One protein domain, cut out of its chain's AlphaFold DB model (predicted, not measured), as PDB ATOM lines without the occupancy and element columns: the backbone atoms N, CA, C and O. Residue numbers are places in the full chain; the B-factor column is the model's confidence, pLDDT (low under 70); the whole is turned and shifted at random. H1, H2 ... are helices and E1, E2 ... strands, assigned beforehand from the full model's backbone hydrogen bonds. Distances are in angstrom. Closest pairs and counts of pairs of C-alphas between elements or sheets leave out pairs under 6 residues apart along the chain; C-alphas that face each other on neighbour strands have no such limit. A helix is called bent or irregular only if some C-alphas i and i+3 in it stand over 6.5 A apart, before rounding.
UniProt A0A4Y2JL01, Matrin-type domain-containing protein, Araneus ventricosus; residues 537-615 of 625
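AT A GLANCE: This is residues 537 to 615 of the 625 residues of the protein "Matrin-type domain-containing protein" of Araneus ventricosus (UniProt A0A4Y2JL01). A small three-stranded sheet has the helix H2 along one face, and at the far end of the longest axis the helical hairpin H3 and H4 forms a second part, apart from the sheet. H1 sits beside H2 and only grazes the sheet. The 79 printed residues include four named helices and three named strands, in the order H1 E1 E2 E3 H2 H3 H4; the sheet, E1 E2 E3, is antiparallel and the class is mixed. The whole is compact, with a radius of gyration of the C-alphas of 13.2 A and spans of 40 by 27 by 20 A.

HOW THE PARTS SIT: Start at H1, residues 537 to 546, which grazes the sheet with residues 538 to 539. Next find E1, 559 to 564, E2, 567 to 572, and E3, 577 to 580: a meander, each strand the antiparallel neighbour of the one before. Look for N 560 and O 571, 2.8 A apart, and N 570 and O 579, 2.8 A, within hydrogen-bond range. H2, 581 to 589, has a height over the sheet of 9.2 A and runs along E2, at 1 degree on the local plane. H1 and H2 are close but not clearly touching; their closest C-alphas, Ile 543 and Leu 585, are 7.5 A apart. H3, 591 to 603, touches H4, 607 to 614, with residues 598 to 602 alone, at a shallow tilt of 24 degrees, opposite ways; the closest C-alphas, Leu 598 and Ile 610, are 6.8 A apart. Every O i to N i+4 pair is within hydrogen-bond range in H1 and H3, but 3 of 5 in H2 and 2 of 4 in H4.

IN THESE COORDINATES: Find C-alpha 537 at (57.238, -34.550, 22.692), where H1 begins. E2 runs 16.1 A and H3 18.4 A. H2 is irregular: C-alphas 582 and 585 are 7.1 A apart. H4 ends at C-alpha 614, (30.808, -22.333, 21.112).

THE WHOLE: The C-alphas farthest apart, Val 565 and Gly 615, are 42.1 A apart. The printed part has no cut; H1 to E1 is a long link. Residues 607 to 615 have pLDDT under 70.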
ATOM      1  N   SER A 537      57.469 -33.287  23.407       70.75
ATOM      2  CA  SER A 537      57.238 -34.550  22.692       70.75
ATOM      3  C   SER A 537      56.410 -35.580  23.471       70.75
ATOM      4  O   SER A 537      55.590 -36.261  22.868       70.75
ATOM      5  N   HIS A 538      56.563 -35.680  24.799       85.19
ATOM      6  CA  HIS A 538      55.835 -36.674  25.602       85.19
ATOM      7  C   HIS A 538      54.337 -36.346  25.741       85.19
ATOM      8  O   HIS A 538      53.491 -37.226  25.601       85.19
ATOM      9  N   LEU A 539      53.985 -35.077  25.979       85.25
ATOM     10  CA  LEU A 539      52.583 -34.674  26.125       85.25
ATOM     11  C   LEU A 539      51.838 -34.725  24.783       85.25
ATOM     12  O   LEU A 539      50.688 -35.155  24.735       85.25
ATOM     13  N   GLU A 540      52.499 -34.335  23.691       83.62
ATOM     14  CA  GLU A 540      51.941 -34.447  22.338       83.62
ATOM     15  C   GLU A 540      51.675 -35.907  21.947       83.62
ATOM     16  O   GLU A 540      50.630 -36.217  21.373       83.62
ATOM     17  N   GLU A 541      52.590 -36.814  22.296       86.62
ATOM     18  CA  GLU A 541      52.420 -38.251  22.081       86.62
ATOM     19  C   GLU A 541      51.272 -38.820  22.930       86.62
ATOM     20  O   GLU A 541      50.455 -39.592  22.427       86.62
ATOM     21  N   MET A 542      51.129 -38.378  24.183       90.12
ATOM     22  CA  MET A 542      49.994 -38.756  25.031       90.12
ATOM     23  C   MET A 542      48.646 -38.311  24.458       90.12
ATOM     24  O   MET A 542      47.716 -39.113  24.427       90.12
ATOM     25  N   ILE A 543      48.535 -37.068  23.980       89.12
ATOM     26  CA  ILE A 543      47.297 -36.558  23.369       89.12
ATOM     27  C   ILE A 543      46.960 -37.367  22.116       89.12
ATOM     28  O   ILE A 543      45.824 -37.798  21.951       89.12
ATOM     29  N   ARG A 544      47.956 -37.631  21.262       84.06
ATOM     30  CA  ARG A 544      47.765 -38.416  20.037       84.06
ATOM     31  C   ARG A 544      47.274 -39.837  20.319       84.06
ATOM     32  O   ARG A 544      46.490 -40.366  19.541       84.06
ATOM     33  N   ASN A 545      47.739 -40.444  21.410       88.75
ATOM     34  CA  ASN A 545      47.422 -41.829  21.747       88.75
ATOM     35  C   ASN A 545      46.130 -41.987  22.563       88.75
ATOM     36  O   ASN A 545      45.543 -43.066  22.542       88.75
ATOM     37  N   GLN A 546      45.703 -40.963  23.311       88.69
ATOM     38  CA  GLN A 546      44.599 -41.082  24.277       88.69
ATOM     39  C   GLN A 546      43.364 -40.241  23.943       88.69
ATOM     40  O   GLN A 546      42.331 -40.433  24.582       88.69
ATOM     41  N   CYS A 547      43.440 -39.326  22.975       88.12
ATOM     42  CA  CYS A 547      42.332 -38.437  22.633       88.12
ATOM     43  C   CYS A 547      41.825 -38.706  21.218       88.12
ATOM     44  O   CYS A 547      42.602 -38.816  20.270       88.12
ATOM     45  N   GLY A 548      40.504 -38.817  21.083       82.06
ATOM     46  CA  GLY A 548      39.837 -38.944  19.796       82.06
ATOM     47  C   GLY A 548      39.764 -37.605  19.050       82.06
ATOM     48  O   GLY A 548      39.947 -36.545  19.651       82.06
ATOM     49  N   PRO A 549      39.438 -37.621  17.745       74.12
ATOM     50  CA  PRO A 549      39.287 -36.404  16.939       74.12
ATOM     51  C   PRO A 549      38.199 -35.444  17.460       74.12
ATOM     52  O   PRO A 549      38.224 -34.262  17.125       74.12
ATOM     53  N   ASP A 550      37.280 -35.935  18.297       76.88
ATOM     54  CA  ASP A 550      36.182 -35.158  18.888       76.88
ATOM     55  C   ASP A 550      36.489 -34.605  20.295       76.88
ATOM     56  O   ASP A 550      35.687 -33.848  20.857       76.88
ATOM     57  N   ASP A 551      37.636 -34.953  20.885       84.25
ATOM     58  CA  ASP A 551      37.999 -34.504  22.228       84.25
ATOM     59  C   ASP A 551      38.544 -33.071  22.209       84.25
ATOM     60  O   ASP A 551      39.615 -32.769  21.686       84.25
ATOM     61  N   ILE A 552      37.809 -32.154  22.846       84.12
ATOM     62  CA  ILE A 552      38.223 -30.753  22.975       84.12
ATOM     63  C   ILE A 552      39.147 -30.600  24.188       84.12
ATOM     64  O   ILE A 552      38.686 -30.521  25.335       84.12
ATOM     65  N   ILE A 553      40.449 -30.502  23.931       90.88
ATOM     66  CA  ILE A 553      41.460 -30.136  24.926       90.88
ATOM     67  C   ILE A 553      41.828 -28.664  24.741       90.88
ATOM     68  O   ILE A 553      42.237 -28.239  23.665       90.88
ATOM     69  N   VAL A 554      41.703 -27.881  25.811       92.44
ATOM     70  CA  VAL A 554      42.092 -26.462  25.846       92.44
ATOM     71  C   VAL A 554      43.127 -26.237  26.941       92.44
ATOM     72  O   VAL A 554      43.209 -27.016  27.886       92.44
ATOM     73  N   GLY A 555      43.909 -25.163  26.828       92.88
ATOM     74  CA  GLY A 555      44.815 -24.733  27.895       92.88
ATOM     75  C   GLY A 555      46.174 -25.435  27.957       92.88
ATOM     76  O   GLY A 555      46.872 -25.289  28.959       92.88
ATOM     77  N   LEU A 556      46.591 -26.147  26.902       93.69
ATOM     78  CA  LEU A 556      47.917 -26.787  26.828       93.69
ATOM     79  C   LEU A 556      49.069 -25.789  26.995       93.69
ATOM     80  O   LEU A 556      50.062 -26.089  27.647       93.69
ATOM     81  N   ASN A 557      48.896 -24.568  26.491       93.38
ATOM     82  CA  ASN A 557      49.846 -23.465  26.634       93.38
ATOM     83  C   ASN A 557      50.032 -22.983  28.087       93.38
ATOM     84  O   ASN A 557      50.945 -22.209  28.363       93.38
ATOM     85  N   PHE A 558      49.183 -23.425  29.020       94.94
ATOM     86  CA  PHE A 558      49.308 -23.132  30.449       94.94
ATOM     87  C   PHE A 558      49.944 -24.277  31.245       94.94
ATOM     88  O   PHE A 558      50.019 -24.174  32.472       94.94
ATOM     89  N   LEU A 559      50.380 -25.354  30.586       95.62
ATOM     90  CA  LEU A 559      51.080 -26.454  31.238       95.62
ATOM     91  C   LEU A 559      52.587 -26.248  31.199       95.62
ATOM     92  O   LEU A 559      53.167 -25.924  30.165       95.62
ATOM     93  N   ARG A 560      53.224 -26.485  32.342       94.56
ATOM     94  CA  ARG A 560      54.672 -26.555  32.466       94.56
ATOM     95  C   ARG A 560      55.051 -27.963  32.885       94.56
ATOM     96  O   ARG A 560      54.612 -28.437  33.929       94.56
ATOM     97  N   GLU A 561      55.854 -28.628  32.070       93.56
ATOM     98  CA  GLU A 561      56.402 -29.927  32.439       93.56
ATOM     99  C   GLU A 561      57.477 -29.747  33.513       93.56
ATOM    100  O   GLU A 561      58.392 -28.929  33.374       93.56
ATOM    101  N   ASN A 562      57.348 -30.514  34.588       90.81
ATOM    102  CA  ASN A 562      58.279 -30.537  35.696       90.81
ATOM    103  C   ASN A 562      58.918 -31.936  35.737       90.81
ATOM    104  O   ASN A 562      58.248 -32.903  36.119       90.81
ATOM    105  N   PRO A 563      60.178 -32.088  35.282       81.25
ATOM    106  CA  PRO A 563      60.860 -33.375  35.277       81.25
ATOM    107  C   PRO A 563      61.207 -33.765  36.718       81.25
ATOM    108  O   PRO A 563      62.276 -33.449  37.240       81.25
ATOM    109  N   GLY A 564      60.257 -34.414  37.388       79.44
ATOM    110  CA  GLY A 564      60.429 -34.958  38.724       79.44
ATOM    111  C   GLY A 564      61.228 -36.260  38.706       79.44
ATOM    112  O   GLY A 564      61.258 -36.990  37.718       79.44
ATOM    113  N   VAL A 565      61.843 -36.590  39.844       70.88
ATOM    114  CA  VAL A 565      62.651 -37.814  40.028       70.88
ATOM    115  C   VAL A 565      61.810 -39.101  39.879       70.88
ATOM    116  O   VAL A 565      62.367 -40.163  39.631       70.88
ATOM    117  N   ASN A 566      60.474 -39.004  39.958       73.94
ATOM    118  CA  ASN A 566      59.528 -40.128  39.919       73.94
ATOM    119  C   ASN A 566      58.401 -39.934  38.878       73.94
ATOM    120  O   ASN A 566      57.231 -40.137  39.194       73.94
ATOM    121  N   GLY A 567      58.740 -39.532  37.650       84.19
ATOM    122  CA  GLY A 567      57.792 -39.424  36.531       84.19
ATOM    123  C   GLY A 567      57.497 -37.990  36.080       84.19
ATOM    124  O   GLY A 567      57.898 -37.015  36.718       84.19
ATOM    125  N   HIS A 568      56.806 -37.869  34.943       91.12
ATOM    126  CA  HIS A 568      56.434 -36.582  34.350       91.12
ATOM    127  C   HIS A 568      55.273 -35.956  35.136       91.12
ATOM    128  O   HIS A 568      54.146 -36.466  35.113       91.12
ATOM    129  N   LEU A 569      55.555 -34.852  35.832       94.25
ATOM    130  CA  LEU A 569      54.552 -34.003  36.469       94.25
ATOM    131  C   LEU A 569      54.283 -32.776  35.593       94.25
ATOM    132  O   LEU A 569      55.184 -32.263  34.930       94.25
ATOM    133  N   TYR A 570      53.046 -32.294  35.607       95.81
ATOM    134  CA  TYR A 570      52.605 -31.124  34.857       95.81
ATOM    135  C   TYR A 570      51.981 -30.101  35.803       95.81
ATOM    136  O   TYR A 570      50.956 -30.366  36.437       95.81
ATOM    137  N   ASP A 571      52.582 -28.916  35.859       95.06
ATOM    138  CA  ASP A 571      52.073 -27.770  36.605       95.06
ATOM    139  C   ASP A 571      51.133 -26.966  35.699       95.06
ATOM    140  O   ASP A 571      51.524 -26.501  34.627       95.06
ATOM    141  N   CYS A 572      49.880 -26.785  36.113       96.88
ATOM    142  CA  CYS A 572      48.895 -26.012  35.367       96.88
ATOM    143  C   CYS A 572      48.780 -24.588  35.918       96.88
ATOM    144  O   CYS A 572      48.132 -24.353  36.940       96.88
ATOM    145  N   ASN A 573      49.317 -23.609  35.188       95.38
ATOM    146  CA  ASN A 573      49.293 -22.192  35.574       95.38
ATOM    147  C   ASN A 573      47.878 -21.595  35.635       95.38
ATOM    148  O   ASN A 573      47.654 -20.577  36.283       95.38
ATOM    149  N   LEU A 574      46.909 -22.231  34.973       95.19
ATOM    150  CA  LEU A 574      45.523 -21.779  34.941       95.19
ATOM    151  C   LEU A 574      44.774 -22.108  36.244       95.19
ATOM    152  O   LEU A 574      43.964 -21.322  36.743       95.19
ATOM    153  N   CYS A 575      45.005 -23.300  36.798       95.06
ATOM    154  CA  CYS A 575      44.294 -23.771  37.983       95.06
ATOM    155  C   CYS A 575      45.161 -23.826  39.249       95.06
ATOM    156  O   CYS A 575      44.583 -23.921  40.332       95.06
ATOM    157  N   GLY A 576      46.487 -23.726  39.107       95.12
ATOM    158  CA  GLY A 576      47.482 -23.869  40.173       95.12
ATOM    159  C   GLY A 576      47.717 -25.316  40.622       95.12
ATOM    160  O   GLY A 576      48.320 -25.529  41.669       95.12
ATOM    161  N   GLY A 577      47.186 -26.301  39.893       96.00
ATOM    162  CA  GLY A 577      47.304 -27.721  40.224       96.00
ATOM    163  C   GLY A 577      48.541 -28.368  39.604       96.00
ATOM    164  O   GLY A 577      48.945 -27.990  38.507       96.00
ATOM    165  N   VAL A 578      49.092 -29.361  40.301       95.88
ATOM    166  CA  VAL A 578      50.163 -30.243  39.818       95.88
ATOM    167  C   VAL A 578      49.555 -31.614  39.561       95.88
ATOM    168  O   VAL A 578      48.900 -32.167  40.447       95.88
ATOM    169  N   TYR A 579      49.744 -32.150  38.359       95.88
ATOM    170  CA  TYR A 579      49.133 -33.406  37.929       95.88
ATOM    171  C   TYR A 579      50.192 -34.386  37.448       95.88
ATOM    172  O   TYR A 579      51.168 -33.994  36.813       95.88
ATOM    173  N   HIS A 580      49.982 -35.674  37.712       94.94
ATOM    174  CA  HIS A 580      50.765 -36.713  37.056       94.94
ATOM    175  C   HIS A 580      50.376 -36.798  35.578       94.94
ATOM    176  O   HIS A 580      49.241 -36.487  35.214       94.94
ATOM    177  N   SER A 581      51.296 -37.260  34.730       92.69
ATOM    178  CA  SER A 581      51.040 -37.503  33.307       92.69
ATOM    179  C   SER A 581      49.718 -38.226  33.027       92.69
ATOM    180  O   SER A 581      48.973 -37.797  32.160       92.69
ATOM    181  N   MET A 582      49.356 -39.256  33.795       90.38
ATOM    182  CA  MET A 582      48.115 -40.016  33.583       90.38
ATOM    183  C   MET A 582      46.841 -39.219  33.916       90.38
ATOM    184  O   MET A 582      45.778 -39.500  33.367       90.38
ATOM    185  N   ASP A 583      46.939 -38.199  34.769       95.19
ATOM    186  CA  ASP A 583      45.789 -37.419  35.239       95.19
ATOM    187  C   ASP A 583      45.597 -36.111  34.462       95.19
ATOM    188  O   ASP A 583      44.526 -35.499  34.532       95.19
ATOM    189  N   ILE A 584      46.614 -35.657  33.716       95.44
ATOM    190  CA  ILE A 584      46.588 -34.328  33.097       95.44
ATOM    191  C   ILE A 584      45.506 -34.207  32.019       95.44
ATOM    192  O   ILE A 584      44.795 -33.207  31.984       95.44
ATOM    193  N   LEU A 585      45.300 -35.234  31.191       94.44
ATOM    194  CA  LEU A 585      44.277 -35.202  30.137       94.44
ATOM    195  C   LEU A 585      42.861 -35.199  30.723       94.44
ATOM    196  O   LEU A 585      42.008 -34.420  30.295       94.44
ATOM    197  N   SER A 586      42.640 -35.990  31.777       93.75
ATOM    198  CA  SER A 586      41.395 -35.956  32.547       93.75
ATOM    199  C   SER A 586      41.150 -34.563  33.122       93.75
ATOM    200  O   SER A 586      40.040 -34.046  33.016       93.75
ATOM    201  N   HIS A 587      42.188 -33.920  33.671       95.69
ATOM    202  CA  HIS A 587      42.098 -32.561  34.198       95.69
ATOM    203  C   HIS A 587      41.720 -31.524  33.128       95.69
ATOM    204  O   HIS A 587      40.803 -30.731  33.362       95.69
ATOM    205  N   LEU A 588      42.385 -31.529  31.967       94.56
ATOM    206  CA  LEU A 588      42.123 -30.578  30.876       94.56
ATOM    207  C   LEU A 588      40.706 -30.725  30.293       94.56
ATOM    208  O   LEU A 588      40.095 -29.743  29.865       94.56
ATOM    209  N   SER A 589      40.150 -31.937  30.342       90.56
ATOM    210  CA  SER A 589      38.776 -32.229  29.921       90.56
ATOM    211  C   SER A 589      37.710 -31.793  30.935       90.56
ATOM    212  O   SER A 589      36.530 -31.693  30.585       90.56
ATOM    213  N   LEU A 590      38.077 -31.483  32.187       93.75
ATOM    214  CA  LEU A 590      37.107 -31.048  33.194       93.75
ATOM    215  C   LEU A 590      36.481 -29.700  32.825       93.75
ATOM    216  O   LEU A 590      37.165 -28.706  32.574       93.75
ATOM    217  N   LYS A 591      35.151 -29.615  32.964       90.12
ATOM    218  CA  LYS A 591      34.380 -28.371  32.780       90.12
ATOM    219  C   LYS A 591      34.968 -27.191  33.562       90.12
ATOM    220  O   LYS A 591      35.023 -26.081  33.048       90.12
ATOM    221  N   LYS A 592      35.453 -27.436  34.785       91.69
ATOM    222  CA  LYS A 592      36.065 -26.412  35.646       91.69
ATOM    223  C   LYS A 592      37.350 -25.827  35.048       91.69
ATOM    224  O   LYS A 592      37.578 -24.629  35.193       91.69
ATOM    225  N   HIS A 593      38.172 -26.645  34.389       94.62
ATOM    226  CA  HIS A 593      39.368 -26.172  33.692       94.62
ATOM    227  C   HIS A 593      38.972 -25.325  32.475       94.62
ATOM    228  O   HIS A 593      39.427 -24.191  32.346       94.62
ATOM    229  N   ARG A 594      38.029 -25.814  31.657       92.81
ATOM    230  CA  ARG A 594      37.511 -25.084  30.484       92.81
ATOM    231  C   ARG A 594      36.938 -23.712  30.846       92.81
ATOM    232  O   ARG A 594      37.223 -22.734  30.165       92.81
ATOM    233  N   THR A 595      36.184 -23.612  31.943       89.88
ATOM    234  CA  THR A 595      35.656 -22.324  32.424       89.88
ATOM    235  C   THR A 595      36.776 -21.350  32.786       89.88
ATOM    236  O   THR A 595      36.755 -20.221  32.310       89.88
ATOM    237  N   LYS A 596      37.793 -21.792  33.537       93.81
ATOM    238  CA  LYS A 596      38.952 -20.944  33.864       93.81
ATOM    239  C   LYS A 596      39.731 -20.507  32.620       93.81
ATOM    240  O   LYS A 596      40.274 -19.408  32.596       93.81
ATOM    241  N   TYR A 597      39.787 -21.355  31.591       94.25
ATOM    242  CA  TYR A 597      40.495 -21.048  30.349       94.25
ATOM    243  C   TYR A 597      39.772 -19.931  29.599       94.25
ATOM    244  O   TYR A 597      40.392 -18.951  29.201       94.25
ATOM    245  N   LEU A 598      38.443 -20.023  29.497       90.56
ATOM    246  CA  LEU A 598      37.617 -18.974  28.898       90.56
ATOM    247  C   LEU A 598      37.680 -17.660  29.688       90.56
ATOM    248  O   LEU A 598      37.800 -16.600  29.081       90.56
ATOM    249  N   GLU A 599      37.656 -17.715  31.024       91.75
ATOM    250  CA  GLU A 599      37.842 -16.534  31.882       91.75
ATOM    251  C   GLU A 599      39.192 -15.854  31.617       91.75
ATOM    252  O   GLU A 599      39.254 -14.629  31.510       91.75
ATOM    253  N   LYS A 600      40.260 -16.646  31.448       93.19
ATOM    254  CA  LYS A 600      41.602 -16.147  31.140       93.19
ATOM    255  C   LYS A 600      41.696 -15.540  29.736       93.19
ATOM    256  O   LYS A 600      42.216 -14.440  29.583       93.19
ATOM    257  N   MET A 601      41.128 -16.188  28.719       90.88
ATOM    258  CA  MET A 601      41.080 -15.633  27.357       90.88
ATOM    259  C   MET A 601      40.259 -14.337  27.302       90.88
ATOM    260  O   MET A 601      40.621 -13.399  26.593       90.88
ATOM    261  N   HIS A 602      39.186 -14.248  28.094       85.19
ATOM    262  CA  HIS A 602      38.404 -13.023  28.230       85.19
ATOM    263  C   HIS A 602      39.206 -11.906  28.912       85.19
ATOM    264  O   HIS A 602      39.190 -10.773  28.432       85.19
ATOM    265  N   SER A 603      39.926 -12.206  30.003       90.31
ATOM    266  CA  SER A 603      40.765 -11.210  30.688       90.31
ATOM    267  C   SER A 603      41.909 -10.701  29.816       90.31
ATOM    268  O   SER A 603      42.294  -9.543  29.934       90.31
ATOM    269  N   ASP A 604      42.417 -11.553  28.925       89.56
ATOM    270  CA  ASP A 604      43.527 -11.228  28.027       89.56
ATOM    271  C   ASP A 604      43.049 -10.514  26.740       89.56
ATOM    272  O   ASP A 604      43.844 -10.227  25.849       89.56
ATOM    273  N   GLY A 605      41.753 -10.184  26.639       87.56
ATOM    274  CA  GLY A 605      41.183  -9.427  25.519       87.56
ATOM    275  C   GLY A 605      40.928 -10.253  24.252       87.56
ATOM    276  O   GLY A 605      40.596  -9.696  23.207       87.56
ATOM    277  N   CYS A 606      41.021 -11.582  24.317       78.44
ATOM    278  CA  CYS A 606      40.816 -12.476  23.177       78.44
ATOM    279  C   CYS A 606      39.321 -12.782  22.962       78.44
ATOM    280  O   CYS A 606      38.861 -13.900  23.185       78.44
ATOM    281  N   HIS A 607      38.539 -11.786  22.539       58.75
ATOM    282  CA  HIS A 607      37.081 -11.931  22.384       58.75
ATOM    283  C   HIS A 607      36.675 -12.864  21.224       58.75
ATOM    284  O   HIS A 607      35.636 -13.517  21.299       58.75
ATOM    285  N   ASN A 608      37.519 -13.008  20.195       54.09
ATOM    286  CA  ASN A 608      37.227 -13.862  19.036       54.09
ATOM    287  C   ASN A 608      37.278 -15.368  19.364       54.09
ATOM    288  O   ASN A 608      36.453 -16.128  18.863       54.09
ATOM    289  N   ALA A 609      38.158 -15.790  20.280       54.16
ATOM    290  CA  ALA A 609      38.320 -17.199  20.659       54.16
ATOM    291  C   ALA A 609      37.085 -17.781  21.382       54.16
ATOM    292  O   ALA A 609      36.840 -18.984  21.352       54.16
ATOM    293  N   ILE A 610      36.279 -16.932  22.029       51.16
ATOM    294  CA  ILE A 610      35.088 -17.347  22.791       51.16
ATOM    295  C   ILE A 610      33.926 -17.713  21.854       51.16
ATOM    296  O   ILE A 610      33.145 -18.618  22.156       51.16
ATOM    297  N   ASN A 611      33.829 -17.042  20.704       42.75
ATOM    298  CA  ASN A 611      32.801 -17.323  19.702       42.75
ATOM    299  C   ASN A 611      33.122 -18.600  18.907       42.75
ATOM    300  O   ASN A 611      32.209 -19.368  18.611       42.75
ATOM    301  N   GLU A 612      34.403 -18.880  18.652       48.41
ATOM    302  CA  GLU A 612      34.856 -20.092  17.949       48.41
ATOM    303  C   GLU A 612      34.722 -21.380  18.780       48.41
ATOM    304  O   GLU A 612      34.467 -22.442  18.226       48.41
ATOM    305  N   ILE A 613      34.820 -21.322  20.114       52.25
ATOM    306  CA  ILE A 613      34.671 -22.523  20.964       52.25
ATOM    307  C   ILE A 613      33.198 -22.967  21.089       52.25
ATOM    308  O   ILE A 613      32.919 -24.147  21.303       52.25
ATOM    309  N   ASN A 614      32.240 -22.043  20.952       46.19
ATOM    310  CA  ASN A 614      30.808 -22.333  21.112       46.19
ATOM    311  C   ASN A 614      30.118 -22.816  19.821       46.19
ATOM    312  O   ASN A 614      29.035 -23.399  19.895       46.19
ATOM    313  N   GLY A 615      30.734 -22.620  18.653       39.66
ATOM    314  CA  GLY A 615      30.289 -23.179  17.378       39.66
ATOM    315  C   GLY A 615      31.371 -24.099  16.835       39.66
ATOM    316  O   GLY A 615      32.414 -23.613  16.432       39.66
TER     317      GLY A 615